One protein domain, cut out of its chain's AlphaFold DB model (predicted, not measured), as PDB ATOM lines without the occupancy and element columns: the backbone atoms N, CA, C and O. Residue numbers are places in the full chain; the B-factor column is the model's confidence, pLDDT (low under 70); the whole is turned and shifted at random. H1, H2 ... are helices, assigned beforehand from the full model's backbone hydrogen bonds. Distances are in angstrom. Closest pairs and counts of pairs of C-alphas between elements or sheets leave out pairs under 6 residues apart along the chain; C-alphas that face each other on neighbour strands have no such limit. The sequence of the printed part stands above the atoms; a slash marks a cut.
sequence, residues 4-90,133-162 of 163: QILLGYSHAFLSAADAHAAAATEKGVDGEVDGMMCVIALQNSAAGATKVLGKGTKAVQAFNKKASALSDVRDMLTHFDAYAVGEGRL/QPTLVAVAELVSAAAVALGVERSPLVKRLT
ATOM      1  N   GLN A   4      37.817  -9.025  33.914       86.88
ATOM      2  CA  GLN A   4      36.668  -9.320  34.776       86.88
ATOM      3  C   GLN A   4      35.334  -9.010  34.084       86.88
ATOM      4  O   GLN A   4      34.419  -9.823  34.148       86.88
ATOM      5  N   ILE A   5      35.238  -7.888  33.358       84.38
ATOM      6  CA  ILE A   5      34.049  -7.560  32.554       84.38
ATOM      7  C   ILE A   5      33.842  -8.610  31.454       84.38
ATOM      8  O   ILE A   5      32.727  -9.077  31.249       84.38
ATOM      9  N   LEU A   6      34.920  -9.030  30.781       82.69
ATOM     10  CA  LEU A   6      34.852 -10.093  29.771       82.69
ATOM     11  C   LEU A   6      34.369 -11.424  30.357       82.69
ATOM     12  O   LEU A   6      33.534 -12.078  29.739       82.69
ATOM     13  N   LEU A   7      34.852 -11.803  31.543       87.31
ATOM     14  CA  LEU A   7      34.370 -12.991  32.247       87.31
ATOM     15  C   LEU A   7      32.881 -12.862  32.616       87.31
ATOM     16  O   LEU A   7      32.124 -13.811  32.424       87.31
ATOM     17  N   GLY A   8      32.447 -11.686  33.080       83.56
ATOM     18  CA  GLY A   8      31.039 -11.398  33.367       83.56
ATOM     19  C   GLY A   8      30.135 -11.592  32.145       83.56
ATOM     20  O   GLY A   8      29.134 -12.301  32.228       83.56
ATOM     21  N   TYR A   9      30.525 -11.051  30.985       84.50
ATOM     22  CA  TYR A   9      29.802 -11.293  29.732       84.50
ATOM     23  C   TYR A   9      29.823 -12.764  29.324       84.50
ATOM     24  O   TYR A   9      28.793 -13.291  28.910       84.50
ATOM     25  N   SER A  10      30.955 -13.456  29.486       86.62
ATOM     26  CA  SER A  10      31.030 -14.886  29.193       86.62
ATOM     27  C   SER A  10      30.030 -15.709  30.003       86.62
ATOM     28  O   SER A  10      29.396 -16.604  29.447       86.62
ATOM     29  N   HIS A  11      29.832 -15.383  31.281       89.12
ATOM     30  CA  HIS A  11      28.795 -16.017  32.092       89.12
ATOM     31  C   HIS A  11      27.384 -15.682  31.611       89.12
ATOM     32  O   HIS A  11      26.578 -16.594  31.460       89.12
ATOM     33  N   ALA A  12      27.089 -14.406  31.342       86.56
ATOM     34  CA  ALA A  12      25.763 -13.986  30.888       86.56
ATOM     35  C   ALA A  12      25.356 -14.688  29.583       86.56
ATOM     36  O   ALA A  12      24.250 -15.214  29.478       86.56
ATOM     37  N   PHE A  13      26.276 -14.770  28.620       88.88
ATOM     38  CA  PHE A  13      26.029 -15.459  27.358       88.88
ATOM     39  C   PHE A  13      25.930 -16.978  27.516       88.88
ATOM     40  O   PHE A  13      25.114 -17.595  26.842       88.88
ATOM     41  N   LEU A  14      26.690 -17.597  28.426       90.25
ATOM     42  CA  LEU A  14      26.516 -19.026  28.709       90.25
ATOM     43  C   LEU A  14      25.126 -19.315  29.300       90.25
ATOM     44  O   LEU A  14      24.495 -20.294  28.917       90.25
ATOM     45  N   SER A  15      24.625 -18.447  30.183       91.56
ATOM     46  CA  SER A  15      23.265 -18.565  30.720       91.56
ATOM     47  C   SER A  15      22.191 -18.377  29.652       91.56
ATOM     48  O   SER A  15      21.215 -19.118  29.642       91.56
ATOM     49  N   ALA A  16      22.371 -17.419  28.737       86.69
ATOM     50  CA  ALA A  16      21.454 -17.236  27.615       86.69
ATOM     51  C   ALA A  16      21.444 -18.461  26.687       86.69
ATOM     52  O   ALA A  16      20.377 -18.918  26.292       86.69
ATOM     53  N   ALA A  17      22.616 -19.036  26.395       86.94
ATOM     54  CA  ALA A  17      22.722 -20.251  25.592       86.94
ATOM     55  C   ALA A  17      21.959 -21.432  26.209       86.94
ATOM     56  O   ALA A  17      21.254 -22.135  25.495       86.94
ATOM     57  N   ASP A  18      22.083 -21.629  27.524       89.69
ATOM     58  CA  ASP A  18      21.376 -22.683  28.259       89.69
ATOM     59  C   ASP A  18      19.851 -22.498  28.216       89.69
ATOM     60  O   ASP A  18      19.115 -23.454  27.981       89.69
ATOM     61  N   ALA A  19      19.377 -21.256  28.365       88.50
ATOM     62  CA  ALA A  19      17.955 -20.932  28.282       88.50
ATOM     63  C   ALA A  19      17.386 -21.166  26.873       88.50
ATOM     64  O   ALA A  19      16.344 -21.799  26.735       88.50
ATOM     65  N   HIS A  20      18.089 -20.714  25.830       85.31
ATOM     66  CA  HIS A  20      17.689 -20.945  24.440       85.31
ATOM     67  C   HIS A  20      17.737 -22.429  24.059       85.31
ATOM     68  O   HIS A  20      16.857 -22.910  23.352       85.31
ATOM     69  N   ALA A  21      18.722 -23.179  24.563       84.44
ATOM     70  CA  ALA A  21      18.775 -24.626  24.382       84.44
ATOM     71  C   ALA A  21      17.548 -25.317  24.995       84.44
ATOM     72  O   ALA A  21      16.963 -26.186  24.357       84.44
ATOM     73  N   ALA A  22      17.134 -24.914  26.199       85.06
ATOM     74  CA  ALA A  22      15.925 -25.437  26.827       85.06
ATOM     75  C   ALA A  22      14.663 -25.066  26.028       85.06
ATOM     76  O   ALA A  22      13.874 -25.952  25.700       85.06
ATOM     77  N   ALA A  23      14.512 -23.793  25.645       82.56
ATOM     78  CA  ALA A  23      13.358 -23.304  24.887       82.56
ATOM     79  C   ALA A  23      13.204 -24.004  23.526       82.56
ATOM     80  O   ALA A  23      12.104 -24.408  23.162       82.56
ATOM     81  N   ALA A  24      14.311 -24.242  22.815       71.75
ATOM     82  CA  ALA A  24      14.289 -24.925  21.522       71.75
ATOM     83  C   ALA A  24      13.809 -26.391  21.599       71.75
ATOM     84  O   ALA A  24      13.432 -26.972  20.583       71.75
ATOM     85  N   THR A  25      13.803 -27.000  22.793       70.19
ATOM     86  CA  THR A  25      13.274 -28.360  23.012       70.19
ATOM     87  C   THR A  25      11.783 -28.391  23.369       70.19
ATOM     88  O   THR A  25      11.181 -29.470  23.403       70.19
ATOM     89  N   GLU A  26      11.162 -27.236  23.626       72.94
ATOM     90  CA  GLU A  26       9.749 -27.150  23.988       72.94
ATOM     91  C   GLU A  26       8.829 -27.287  22.763       72.94
ATOM     92  O   GLU A  26       9.075 -26.760  21.678       72.94
ATOM     93  N   LYS A  27       7.712 -28.006  22.930       55.28
ATOM     94  CA  LYS A  27       6.714 -28.162  21.863       55.28
ATOM     95  C   LYS A  27       6.002 -26.833  21.596       55.28
ATOM     96  O   LYS A  27       5.355 -26.300  22.491       55.28
ATOM     97  N   GLY A  28       6.011 -26.386  20.339       52.06
ATOM     98  CA  GLY A  28       5.273 -25.197  19.886       52.06
ATOM     99  C   GLY A  28       6.098 -23.911  19.826       52.06
ATOM    100  O   GLY A  28       5.535 -22.859  19.532       52.06
ATOM    101  N   VAL A  29       7.407 -23.995  20.069       55.56
ATOM    102  CA  VAL A  29       8.369 -22.912  19.839       55.56
ATOM    103  C   VAL A  29       8.999 -23.082  18.457       55.56
ATOM    104  O   VAL A  29       9.217 -24.208  18.000       55.56
ATOM    105  N   ASP A  30       9.286 -21.967  17.785       62.06
ATOM    106  CA  ASP A  30      10.129 -21.966  16.592       62.06
ATOM    107  C   ASP A  30      11.586 -22.243  17.002       62.06
ATOM    108  O   ASP A  30      12.374 -21.336  17.284       62.06
ATOM    109  N   GLY A  31      11.926 -23.532  17.090       62.88
ATOM    110  CA  GLY A  31      13.245 -24.000  17.512       62.88
ATOM    111  C   GLY A  31      14.390 -23.521  16.615       62.88
ATOM    112  O   GLY A  31      15.544 -23.554  17.041       62.88
ATOM    113  N   GLU A  32      14.109 -23.020  15.408       67.88
ATOM    114  CA  GLU A  32      15.132 -22.464  14.518       67.88
ATOM    115  C   GLU A  32      15.684 -21.140  15.064       67.88
ATOM    116  O   GLU A  32      16.903 -20.930  15.075       67.88
ATOM    117  N   VAL A  33      14.807 -20.278  15.592       72.12
ATOM    118  CA  VAL A  33      15.188 -18.984  16.177       72.12
ATOM    119  C   VAL A  33      15.948 -19.187  17.484       72.12
ATOM    120  O   VAL A  33      17.062 -18.677  17.633       72.12
ATOM    121  N   ASP A  34      15.389 -19.959  18.420       76.44
ATOM    122  CA  ASP A  34      16.052 -20.239  19.700       76.44
ATOM    123  C   ASP A  34      17.358 -21.008  19.498       76.44
ATOM    124  O   ASP A  34      18.374 -20.705  20.126       76.44
ATOM    125  N   GLY A  35      17.392 -21.930  18.538       74.56
ATOM    126  CA  GLY A  35      18.612 -22.601  18.135       74.56
ATOM    127  C   GLY A  35      19.707 -21.642  17.688       74.56
ATOM    128  O   GLY A  35      20.836 -21.682  18.192       74.56
ATOM    129  N   MET A  36      19.381 -20.746  16.760       76.12
ATOM    130  CA  MET A  36      20.324 -19.741  16.278       76.12
ATOM    131  C   MET A  36      20.829 -18.851  17.423       76.12
ATOM    132  O   MET A  36      22.038 -18.625  17.548       76.12
ATOM    133  N   MET A  37      19.930 -18.402  18.300       78.81
ATOM    134  CA  MET A  37      20.283 -17.586  19.464       78.81
ATOM    135  C   MET A  37      21.178 -18.338  20.457       78.81
ATOM    136  O   MET A  37      22.135 -17.757  20.980       78.81
ATOM    137  N   CYS A  38      20.950 -19.639  20.654       84.62
ATOM    138  CA  CYS A  38      21.822 -20.507  21.442       84.62
ATOM    139  C   CYS A  38      23.253 -20.517  20.879       84.62
ATOM    140  O   CYS A  38      24.211 -20.251  21.611       84.62
ATOM    141  N   VAL A  39      23.413 -20.741  19.569       82.06
ATOM    142  CA  VAL A  39      24.731 -20.778  18.906       82.06
ATOM    143  C   VAL A  39      25.461 -19.438  19.039       82.06
ATOM    144  O   VAL A  39      26.644 -19.419  19.389       82.06
ATOM    145  N   ILE A  40      24.765 -18.316  18.837       79.81
ATOM    146  CA  ILE A  40      25.335 -16.966  18.993       79.81
ATOM    147  C   ILE A  40      25.824 -16.746  20.430       79.81
ATOM    148  O   ILE A  40      26.940 -16.265  20.662       79.81
ATOM    149  N   ALA A  41      25.007 -17.119  21.413       85.50
ATOM    150  CA  ALA A  41      25.342 -16.974  22.820       85.50
ATOM    151  C   ALA A  41      26.557 -17.846  23.207       85.50
ATOM    152  O   ALA A  41      27.497 -17.358  23.844       85.50
ATOM    153  N   LEU A  42      26.627 -19.093  22.729       88.94
ATOM    154  CA  LEU A  42      27.789 -19.973  22.918       88.94
ATOM    155  C   LEU A  42      29.078 -19.354  22.358       88.94
ATOM    156  O   LEU A  42      30.115 -19.354  23.031       88.94
ATOM    157  N   GLN A  43      29.022 -18.771  21.159       86.62
ATOM    158  CA  GLN A  43      30.177 -18.122  20.532       86.62
ATOM    159  C   GLN A  43      30.662 -16.906  21.313       86.62
ATOM    160  O   GLN A  43      31.867 -16.767  21.557       86.62
ATOM    161  N   ASN A  44      29.743 -16.034  21.730       84.19
ATOM    162  CA  ASN A  44      30.085 -14.844  22.505       84.19
ATOM    163  C   ASN A  44      30.695 -15.220  23.859       84.19
ATOM    164  O   ASN A  44      31.702 -14.630  24.272       84.19
ATOM    165  N   SER A  45      30.155 -16.259  24.501       88.94
ATOM    166  CA  SER A  45      30.712 -16.793  25.736       88.94
ATOM    167  C   SER A  45      32.144 -17.301  25.545       88.94
ATOM    168  O   SER A  45      33.067 -16.836  26.231       88.94
ATOM    169  N   ALA A  46      32.363 -18.163  24.546       91.00
ATOM    170  CA  ALA A  46      33.671 -18.730  24.235       91.00
ATOM    171  C   ALA A  46      34.701 -17.666  23.819       91.00
ATOM    172  O   ALA A  46      35.873 -17.732  24.208       91.00
ATOM    173  N   ALA A  47      34.281 -16.652  23.058       87.38
ATOM    174  CA  ALA A  47      35.143 -15.558  22.624       87.38
ATOM    175  C   ALA A  47      35.630 -14.707  23.806       87.38
ATOM    176  O   ALA A  47      36.814 -14.353  23.850       87.38
ATOM    177  N   GLY A  48      34.753 -14.402  24.770       87.38
ATOM    178  CA  GLY A  48      35.120 -13.698  26.000       87.38
ATOM    179  C   GLY A  48      36.115 -14.497  26.846       87.38
ATOM    180  O   GLY A  48      37.187 -13.983  27.178       87.38
ATOM    181  N   ALA A  49      35.843 -15.784  27.080       90.56
ATOM    182  CA  ALA A  49      36.705 -16.659  27.875       90.56
ATOM    183  C   ALA A  49      38.077 -16.865  27.208       90.56
ATOM    184  O   ALA A  49      39.121 -16.769  27.857       90.56
ATOM    185  N   THR A  50      38.101 -17.018  25.880       91.62
ATOM    186  CA  THR A  50      39.341 -17.082  25.091       91.62
ATOM    187  C   THR A  50      40.161 -15.796  25.202       91.62
ATOM    188  O   THR A  50      41.388 -15.863  25.273       91.62
ATOM    189  N   LYS A  51      39.527 -14.613  25.231       90.38
ATOM    190  CA  LYS A  51      40.236 -13.333  25.431       90.38
ATOM    191  C   LYS A  51      40.822 -13.212  26.840       90.38
ATOM    192  O   LYS A  51      41.899 -12.637  26.992       90.38
ATOM    193  N   VAL A  52      40.146 -13.749  27.858       90.19
ATOM    194  CA  VAL A  52      40.657 -13.780  29.240       90.19
ATOM    195  C   VAL A  52      41.911 -14.653  29.339       90.19
ATOM    196  O   VAL A  52      42.935 -14.194  29.861       90.19
ATOM    197  N   LEU A  53      41.832 -15.876  28.804       92.88
ATOM    198  CA  LEU A  53      42.868 -16.909  28.889       92.88
ATOM    199  C   LEU A  53      44.044 -16.683  27.928       92.88
ATOM    200  O   LEU A  53      45.194 -16.899  28.292       92.88
ATOM    201  N   GLY A  54      43.763 -16.240  26.704       89.12
ATOM    202  CA  GLY A  54      44.716 -16.189  25.598       89.12
ATOM    203  C   GLY A  54      44.677 -17.449  24.723       89.12
ATOM    204  O   GLY A  54      44.543 -18.575  25.208       89.12
ATOM    205  N   LYS A  55      44.829 -17.254  23.403       84.38
ATOM    206  CA  LYS A  55      44.638 -18.294  22.369       84.38
ATOM    207  C   LYS A  55      45.564 -19.515  22.500       84.38
ATOM    208  O   LYS A  55      45.209 -20.590  22.038       84.38
ATOM    209  N   GLY A  56      46.744 -19.353  23.104       87.75
ATOM    210  CA  GLY A  56      47.758 -20.409  23.223       87.75
ATOM    211  C   GLY A  56      47.599 -21.334  24.434       87.75
ATOM    212  O   GLY A  56      48.418 -22.228  24.625       87.75
ATOM    213  N   THR A  57      46.588 -21.123  25.277       93.75
ATOM    214  CA  THR A  57      46.406 -21.929  26.492       93.75
ATOM    215  C   THR A  57      45.866 -23.327  26.181       93.75
ATOM    216  O   THR A  57      45.085 -23.516  25.247       93.75
ATOM    217  N   LYS A  58      46.228 -24.315  27.014       94.38
ATOM    218  CA  LYS A  58      45.723 -25.697  26.898       94.38
ATOM    219  C   LYS A  58      44.191 -25.760  26.915       94.38
ATOM    220  O   LYS A  58      43.614 -26.545  26.173       94.38
ATOM    221  N   ALA A  59      43.547 -24.913  27.721       93.56
ATOM    222  CA  ALA A  59      42.091 -24.832  27.806       93.56
ATOM    223  C   ALA A  59      41.454 -24.403  26.472       93.56
ATOM    224  O   ALA A  59      40.531 -25.059  26.001       93.56
ATOM    225  N   VAL A  60      41.991 -23.368  25.814       92.12
ATOM    226  CA  VAL A  60      41.498 -22.926  24.496       92.12
ATOM    227  C   VAL A  60      41.748 -23.989  23.422       92.12
ATOM    228  O   VAL A  60      40.878 -24.251  22.599       92.12
ATOM    229  N   GLN A  61      42.905 -24.654  23.446       92.50
ATOM    230  CA  GLN A  61      43.200 -25.742  22.506       92.50
ATOM    231  C   GLN A  61      42.265 -26.945  22.686       92.50
ATOM    232  O   GLN A  61      41.834 -27.535  21.699       92.50
ATOM    233  N   ALA A  62      41.947 -27.311  23.930       91.94
ATOM    234  CA  ALA A  62      41.002 -28.381  24.234       91.94
ATOM    235  C   ALA A  62      39.582 -28.018  23.777       91.94
ATOM    236  O   ALA A  62      38.935 -28.828  23.119       91.94
ATOM    237  N   PHE A  63      39.141 -26.787  24.051       92.31
ATOM    238  CA  PHE A  63      37.865 -26.265  23.565       92.31
ATOM    239  C   PHE A  63      37.763 -26.338  22.035       92.31
ATOM    240  O   PHE A  63      36.816 -26.925  21.523       92.31
ATOM    241  N   ASN A  64      38.771 -25.850  21.302       88.38
ATOM    242  CA  ASN A  64      38.766 -25.874  19.833       88.38
ATOM    243  C   ASN A  64      38.680 -27.297  19.254       88.38
ATOM    244  O   ASN A  64      38.170 -27.477  18.155       88.38
ATOM    245  N   LYS A  65      39.179 -28.310  19.977       88.25
ATOM    246  CA  LYS A  65      39.048 -29.720  19.582       88.25
ATOM    247  C   LYS A  65      37.659 -30.287  19.881       88.25
ATOM    248  O   LYS A  65      37.147 -31.052  19.077       88.25
ATOM    249  N   LYS A  66      37.073 -29.942  21.034       87.12
ATOM    250  CA  LYS A  66      35.758 -30.445  21.472       87.12
ATOM    251  C   LYS A  66      34.587 -29.780  20.742       87.12
ATOM    252  O   LYS A  66      33.569 -30.424  20.531       87.12
ATOM    253  N   ALA A  67      34.733 -28.508  20.379       85.56
ATOM    254  CA  ALA A  67      33.693 -27.677  19.775       85.56
ATOM    255  C   ALA A  67      34.202 -26.993  18.491       85.56
ATOM    256  O   ALA A  67      34.048 -25.781  18.306       85.56
ATOM    257  N   SER A  68      34.843 -27.765  17.604       78.31
ATOM    258  CA  SER A  68      35.370 -27.259  16.327       78.31
ATOM    259  C   SER A  68      34.273 -26.623  15.472       78.31
ATOM    260  O   SER A  68      34.443 -25.497  15.013       78.31
ATOM    261  N   ALA A  69      33.100 -27.262  15.397       72.81
ATOM    262  CA  ALA A  69      31.938 -26.750  14.670       72.81
ATOM    263  C   ALA A  69      31.525 -25.338  15.124       72.81
ATOM    264  O   ALA A  69      31.229 -24.481  14.298       72.81
ATOM    265  N   LEU A  70      31.585 -25.041  16.429       76.69
ATOM    266  CA  LEU A  70      31.263 -23.708  16.949       76.69
ATOM    267  C   LEU A  70      32.295 -22.648  16.520       76.69
ATOM    268  O   LEU A  70      31.949 -21.480  16.311       76.69
ATOM    269  N   SER A  71      33.560 -23.055  16.390       66.69
ATOM    270  CA  SER A  71      34.662 -22.192  15.949       66.69
ATOM    271  C   SER A  71      34.578 -21.878  14.457       66.69
ATOM    272  O   SER A  71      34.856 -20.745  14.066       66.69
ATOM    273  N   ASP A  72      34.131 -22.840  13.651       64.75
ATOM    274  CA  ASP A  72      33.987 -22.699  12.199       64.75
ATOM    275  C   ASP A  72      32.803 -21.797  11.806       64.75
ATOM    276  O   ASP A  72      32.830 -21.135  10.770       64.75
ATOM    277  N   VAL A  73      31.794 -21.683  12.677       63.03
ATOM    278  CA  VAL A  73      30.604 -20.830  12.487       63.03
ATOM    279  C   VAL A  73      30.881 -19.351  12.840       63.03
ATOM    280  O   VAL A  73      30.117 -18.456  12.481       63.03
ATOM    281  N   ARG A  74      31.982 -19.046  13.545       52.44
ATOM    282  CA  ARG A  74      32.256 -17.724  14.156       52.44
ATOM    283  C   ARG A  74      32.496 -16.598  13.145       52.44
ATOM    284  O   ARG A  74      32.165 -15.446  13.422       52.44
ATOM    285  N   ASP A  75      33.049 -16.919  11.981       50.09
ATOM    286  CA  ASP A  75      33.279 -15.935  10.913       50.09
ATOM    287  C   ASP A  75      31.971 -15.529  10.202       50.09
ATOM    288  O   ASP A  75      31.897 -14.475   9.574       50.09
ATOM    289  N   MET A  76      30.912 -16.335  10.340       49.50
ATOM    290  CA  MET A  76      29.671 -16.191   9.572       49.50
ATOM    291  C   MET A  76      28.625 -15.315  10.276       49.50
ATOM    292  O   MET A  76      27.939 -14.540   9.618       49.50
ATOM    293  N   LEU A  77      28.539 -15.373  11.611       49.22
ATOM    294  CA  LEU A  77      27.496 -14.682  12.393       49.22
ATOM    295  C   LEU A  77      27.908 -13.298  12.916       49.22
ATOM    296  O   LEU A  77      27.051 -12.472  13.215       49.22
ATOM    297  N   THR A  78      29.211 -12.988  12.946       45.75
ATOM    298  CA  THR A  78      29.732 -11.652  13.324       45.75
ATOM    299  C   THR A  78      29.260 -10.539  12.365       45.75
ATOM    300  O   THR A  78      29.388  -9.353  12.660       45.75
ATOM    301  N   HIS A  79      28.692 -10.918  11.220       49.53
ATOM    302  CA  HIS A  79      28.159 -10.026  10.198       49.53
ATOM    303  C   HIS A  79      26.697 -10.348   9.854       49.53
ATOM    304  O   HIS A  79      26.267  -9.987   8.767       49.53
ATOM    305  N   PHE A  80      25.940 -11.015  10.737       48.81
ATOM    306  CA  PHE A  80      24.540 -11.391  10.485       48.81
ATOM    307  C   PHE A  80      23.684 -10.206  10.011       48.81
ATOM    308  O   PHE A  80      23.078 -10.310   8.953       48.81
ATOM    309  N   ASP A  81      23.725  -9.061  10.704       47.03
ATOM    310  CA  ASP A  81      22.968  -7.862  10.305       47.03
ATOM    311  C   ASP A  81      23.388  -7.354   8.921       47.03
ATOM    312  O   ASP A  81      22.543  -7.048   8.087       47.03
ATOM    313  N   ALA A  82      24.697  -7.341   8.647       47.56
ATOM    314  CA  ALA A  82      25.231  -6.962   7.342       47.56
ATOM    315  C   ALA A  82      24.827  -7.974   6.256       47.56
ATOM    316  O   ALA A  82      24.507  -7.578   5.146       47.56
ATOM    317  N   TYR A  83      24.782  -9.272   6.560       47.50
ATOM    318  CA  TYR A  83      24.357 -10.307   5.619       47.50
ATOM    319  C   TYR A  83      22.848 -10.296   5.367       47.50
ATOM    320  O   TYR A  83      22.436 -10.522   4.229       47.50
ATOM    321  N   ALA A  84      22.041  -9.987   6.383       47.88
ATOM    322  CA  ALA A  84      20.591  -9.852   6.281       47.88
ATOM    323  C   ALA A  84      20.172  -8.675   5.383       47.88
ATOM    324  O   ALA A  84      19.115  -8.740   4.761       47.88
ATOM    325  N   VAL A  85      21.011  -7.634   5.275       50.25
ATOM    326  CA  VAL A  85      20.757  -6.445   4.435       50.25
ATOM    327  C   VAL A  85      21.633  -6.343   3.177       50.25
ATOM    328  O   VAL A  85      21.474  -5.394   2.417       50.25
ATOM    329  N   GLY A  86      22.525  -7.305   2.910       46.50
ATOM    330  CA  GLY A  86      23.307  -7.347   1.660       46.50
ATOM    331  C   GLY A  86      24.685  -6.655   1.675       46.50
ATOM    332  O   GLY A  86      25.275  -6.458   0.616       46.50
ATOM    333  N   GLU A  87      25.231  -6.303   2.841       43.41
ATOM    334  CA  GLU A  87      26.439  -5.481   3.025       43.41
ATOM    335  C   GLU A  87      27.671  -6.207   3.626       43.41
ATOM    336  O   GLU A  87      28.700  -5.586   3.911       43.41
ATOM    337  N   GLY A  88      27.623  -7.522   3.859       48.78
ATOM    338  CA  GLY A  88      28.737  -8.257   4.480       48.78
ATOM    339  C   GLY A  88      29.996  -8.350   3.596       48.78
ATOM    340  O   GLY A  88      29.924  -8.367   2.372       48.78
ATOM    341  N   ARG A  89      31.199  -8.485   4.185       40.12
ATOM    342  CA  ARG A  89      32.475  -8.592   3.426       40.12
ATOM    343  C   ARG A  89      32.530  -9.766   2.431       40.12
ATOM    344  O   ARG A  89      33.332  -9.707   1.499       40.12
ATOM    345  N   LEU A  90      31.702 -10.799   2.618       39.44
ATOM    346  CA  LEU A  90      31.528 -11.917   1.678       39.44
ATOM    347  C   LEU A  90      30.434 -11.671   0.609       39.44
ATOM    348  O   LEU A  90      30.309 -12.476  -0.307       39.44
ATOM    349  N   GLN A 133      24.198 -29.798  23.644       88.06
ATOM    350  CA  GLN A 133      24.631 -30.156  24.994       88.06
ATOM    351  C   GLN A 133      26.155 -30.363  25.119       88.06
ATOM    352  O   GLN A 133      26.762 -29.763  26.012       88.06
ATOM    353  N   PRO A 134      26.832 -31.124  24.233       91.12
ATOM    354  CA  PRO A 134      28.295 -31.216  24.258       91.12
ATOM    355  C   PRO A 134      28.984 -29.856  24.094       91.12
ATOM    356  O   PRO A 134      30.003 -29.589  24.739       91.12
ATOM    357  N   THR A 135      28.415 -28.974  23.269       91.19
ATOM    358  CA  THR A 135      28.959 -27.631  23.045       91.19
ATOM    359  C   THR A 135      28.793 -26.740  24.280       91.19
ATOM    360  O   THR A 135      29.751 -26.068  24.669       91.19
ATOM    361  N   LEU A 136      27.635 -26.777  24.950       91.38
ATOM    362  CA  LEU A 136      27.395 -26.097  26.232       91.38
ATOM    363  C   LEU A 136      28.431 -26.498  27.285       91.38
ATOM    364  O   LEU A 136      29.032 -25.628  27.920       91.38
ATOM    365  N   VAL A 137      28.695 -27.800  27.428       94.81
ATOM    366  CA  VAL A 137      29.704 -28.323  28.363       94.81
ATOM    367  C   VAL A 137      31.101 -27.816  27.999       94.81
ATOM    368  O   VAL A 137      31.806 -27.290  28.860       94.81
ATOM    369  N   ALA A 138      31.497 -27.889  26.725       94.69
ATOM    370  CA  ALA A 138      32.811 -27.419  26.280       94.69
ATOM    371  C   ALA A 138      33.018 -25.911  26.528       94.69
ATOM    372  O   ALA A 138      34.103 -25.487  26.940       94.69
ATOM    373  N   VAL A 139      31.985 -25.088  26.315       94.62
ATOM    374  CA  VAL A 139      32.031 -23.652  26.631       94.62
ATOM    375  C   VAL A 139      32.083 -23.435  28.146       94.62
ATOM    376  O   VAL A 139      32.885 -22.624  28.612       94.62
ATOM    377  N   ALA A 140      31.302 -24.176  28.937       96.38
ATOM    378  CA  ALA A 140      31.322 -24.084  30.394       96.38
ATOM    379  C   ALA A 140      32.692 -24.453  30.988       96.38
ATOM    380  O   ALA A 140      33.173 -23.759  31.886       96.38
ATOM    381  N   GLU A 141      33.366 -25.478  30.461       96.81
ATOM    382  CA  GLU A 141      34.746 -25.827  30.827       96.81
ATOM    383  C   GLU A 141      35.724 -24.679  30.524       96.81
ATOM    384  O   GLU A 141      36.591 -24.359  31.344       96.81
ATOM    385  N   LEU A 142      35.574 -24.019  29.372       96.69
ATOM    386  CA  LEU A 142      36.414 -22.883  28.996       96.69
ATOM    387  C   LEU A 142      36.181 -21.670  29.915       96.69
ATOM    388  O   LEU A 142      37.140 -21.035  30.359       96.69
ATOM    389  N   VAL A 143      34.920 -21.365  30.237       96.38
ATOM    390  CA  VAL A 143      34.549 -20.300  31.187       96.38
ATOM    391  C   VAL A 143      35.046 -20.632  32.596       96.38
ATOM    392  O   VAL A 143      35.583 -19.760  33.276       96.38
ATOM    393  N   SER A 144      34.946 -21.894  33.015       96.94
ATOM    394  CA  SER A 144      35.498 -22.400  34.276       96.94
ATOM    395  C   SER A 144      37.005 -22.141  34.365       96.94
ATOM    396  O   SER A 144      37.475 -21.550  35.338       96.94
ATOM    397  N   ALA A 145      37.761 -22.483  33.317       96.75
ATOM    398  CA  ALA A 145      39.194 -22.210  33.255       96.75
ATOM    399  C   ALA A 145      39.505 -20.702  33.323       96.75
ATOM    400  O   ALA A 145      40.448 -20.298  34.005       96.75
ATOM    401  N   ALA A 146      38.706 -19.860  32.656       95.50
ATOM    402  CA  ALA A 146      38.853 -18.405  32.704       95.50
ATOM    403  C   ALA A 146      38.582 -17.829  34.106       95.50
ATOM    404  O   ALA A 146      39.320 -16.949  34.550       95.50
ATOM    405  N   ALA A 147      37.575 -18.347  34.817       94.94
ATOM    406  CA  ALA A 147      37.275 -17.962  36.195       94.94
ATOM    407  C   ALA A 147      38.425 -18.333  37.144       94.94
ATOM    408  O   ALA A 147      38.908 -17.478  37.890       94.94
ATOM    409  N   VAL A 148      38.945 -19.562  37.034       95.19
ATOM    410  CA  VAL A 148      40.109 -20.029  37.809       95.19
ATOM    411  C   VAL A 148      41.337 -19.152  37.554       95.19
ATOM    412  O   VAL A 148      42.000 -18.743  38.503       95.19
ATOM    413  N   ALA A 149      41.612 -18.795  36.295       95.19
ATOM    414  CA  ALA A 149      42.751 -17.945  35.937       95.19
ATOM    415  C   ALA A 149      42.679 -16.523  36.526       95.19
ATOM    416  O   ALA A 149      43.710 -15.867  36.662       95.19
ATOM    417  N   LEU A 150      41.479 -16.038  36.861       94.31
ATOM    418  CA  LEU A 150      41.261 -14.731  37.487       94.31
ATOM    419  C   LEU A 150      41.006 -14.811  39.000       94.31
ATOM    420  O   LEU A 150      40.782 -13.771  39.616       94.31
ATOM    421  N   GLY A 151      41.020 -16.007  39.600       94.31
ATOM    422  CA  GLY A 151      40.694 -16.200  41.017       94.31
ATOM    423  C   GLY A 151      39.230 -15.896  41.361       94.31
ATOM    424  O   GLY A 151      38.934 -15.510  42.487       94.31
ATOM    425  N   VAL A 152      38.321 -16.032  40.390       93.19
ATOM    426  CA  VAL A 152      36.883 -15.774  40.552       93.19
ATOM    427  C   VAL A 152      36.143 -17.090  40.768       93.19
ATOM    428  O   VAL A 152      36.446 -18.104  40.136       93.19
ATOM    429  N   GLU A 153      35.150 -17.087  41.658       91.69
ATOM    430  CA  GLU A 153      34.321 -18.266  41.893       91.69
ATOM    431  C   GLU A 153      33.469 -18.617  40.660       91.69
ATOM    432  O   GLU A 153      32.894 -17.757  39.995       91.69
ATOM    433  N   ARG A 154      33.363 -19.917  40.363       91.06
ATOM    434  CA  ARG A 154      32.518 -20.434  39.279       91.06
ATOM    435  C   ARG A 154      31.037 -20.213  39.595       91.06
ATOM    436  O   ARG A 154      30.581 -20.568  40.682       91.06
ATOM    437  N   SER A 155      30.281 -19.715  38.616       90.56
ATOM    438  CA  SER A 155      28.827 -19.563  38.745       90.56
ATOM    439  C   SER A 155      28.115 -20.920  38.915       90.56
ATOM    440  O   SER A 155      28.659 -21.952  38.504       90.56
ATOM    441  N   PRO A 156      26.887 -20.951  39.478       93.25
ATOM    442  CA  PRO A 156      26.118 -22.189  39.644       93.25
ATOM    443  C   PRO A 156      25.932 -22.974  38.341       93.25
ATOM    444  O   PRO A 156      26.113 -24.187  38.330       93.25
ATOM    445  N   LEU A 157      25.656 -22.281  37.231       91.56
ATOM    446  CA  LEU A 157      25.515 -22.905  35.914       91.56
ATOM    447  C   LEU A 157      26.809 -23.592  35.460       91.56
ATOM    448  O   LEU A 157      26.777 -24.735  35.014       91.56
ATOM    449  N   VAL A 158      27.958 -22.924  35.619       92.44
ATOM    450  CA  VAL A 158      29.260 -23.511  35.270       92.44
ATOM    451  C   VAL A 158      29.545 -24.735  36.131       92.44
ATOM    452  O   VAL A 158      30.027 -25.733  35.607       92.44
ATOM    453  N   LYS A 159      29.222 -24.697  37.430       93.44
ATOM    454  CA  LYS A 159      29.335 -25.871  38.308       93.44
ATOM    455  C   LYS A 159      28.447 -27.016  37.799       93.44
ATOM    456  O   LYS A 159      28.978 -28.087  37.552       93.44
ATOM    457  N   ARG A 160      27.158 -26.766  37.529       94.44
ATOM    458  CA  ARG A 160      26.205 -27.771  37.015       94.44
ATOM    459  C   ARG A 160      26.660 -28.427  35.706       94.44
ATOM    460  O   ARG A 160      26.451 -29.615  35.532       94.44
ATOM    461  N   LEU A 161      27.238 -27.657  34.784       91.88
ATOM    462  CA  LEU A 161      27.638 -28.156  33.462       91.88
ATOM    463  C   LEU A 161      29.014 -28.845  33.444       91.88
ATOM    464  O   LEU A 161      29.363 -29.443  32.431       91.88
ATOM    465  N   THR A 162      29.820 -28.730  34.506       89.69
ATOM    466  CA  THR A 162      31.215 -29.227  34.539       89.69
ATOM    467  C   THR A 162      31.512 -30.193  35.691       89.69
ATOM    468  O   THR A 162      32.680 -30.498  35.943       89.69
TER     469      THR A 162
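This is residues 4 to 90 and 133 to 162 of the 163 residues of an uncharacterized protein of Ornithinimicrobium sp. H23M54 (UniProt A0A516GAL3). The longest helix, H2, lies side by side with H1 and H7 in a three-helix bundle, in which H1 and H2 form a helical hairpin. H3 runs alongside H7, H8 crosses H7 steeply, and from the short H4 near H2 a thin arm with H5 and H6 leads away from the bundle to the cut after residue 90. The printed part has 117 residues with eight named helices, H1 to H8 in order along the chain, and no named strand; the class is all helix. It is compact, with a radius of gyration of the C-alphas of 14.5 A, and the C-alphas span 42 by 37 by 26 A.

H2, residues 31 to 53, is 32.5 A long from first to last C-alpha and begins with C-alpha 31 at (13.245, -24.000, 17.512). H1, residues 4 to 24, is 30.3 A long and begins with C-alpha 4 at (36.668, -9.320, 34.776). H7, residues 133 to 149, is 24.4 A long, and H3, residues 58 to 66, is 12.3 A long. H8, residues 156 to 162, is 10.1 A long and ends with C-alpha 162 at (31.215, -29.227, 34.539). The shorter helices are H4, residues 68 to 72, H5, residues 74 to 77, and H6, residues 80 to 85.

H2 touches H1 at a shallow tilt of 21 degrees, opposite ways; their closest C-alphas, those of Ser 45 and Ser 10, are 4.0 A apart. H2 touches H7 at a shallow tilt of 25 degrees, the same way, with the C-alphas of Ala 49 and Val 143 closest at 5.4 A. H1 touches H7 at a shallow tilt of 16 degrees, opposite ways, closest at the C-alphas of Ser 10 and Val 143, 6.8 A. H7 is the hub, touching four helices. H3 touches H7 at a shallow tilt of 5 degrees, opposite ways, with the C-alphas of Phe 63 and Ala 138 closest at 5.9 A. H8 touches H7 at a steep tilt of 67 degrees, opposite ways, with the C-alphas of Ala 140 and Val 158 closest at 5.3 A. H2 touches H4 with residues 39 to 43 alone, closest at the C-alphas of Gln 43 and Leu 70, 6.7 A. H5 is close to H2 but not clearly touching, at 6.7 A between the C-alphas of Arg 74 and Gln 43, and H6 touches no helix. Each O i to N i+4 pair is within hydrogen-bond range in H1, H2, H3, H4, H6, H7 and H8; H5 is too short for such a pair.

The two C-alphas farthest apart, those of Gly 86 and Gly 151, are 43.9 A apart. Residues 91 to 132 are not printed, and C-alphas 90 and 133 are 30.4 A apart across the cut. Of the links that are printed whole, none is long. The mean pLDDT of the printed part is 80.2; residues 27 to 32 and 71 to 90 are under 70.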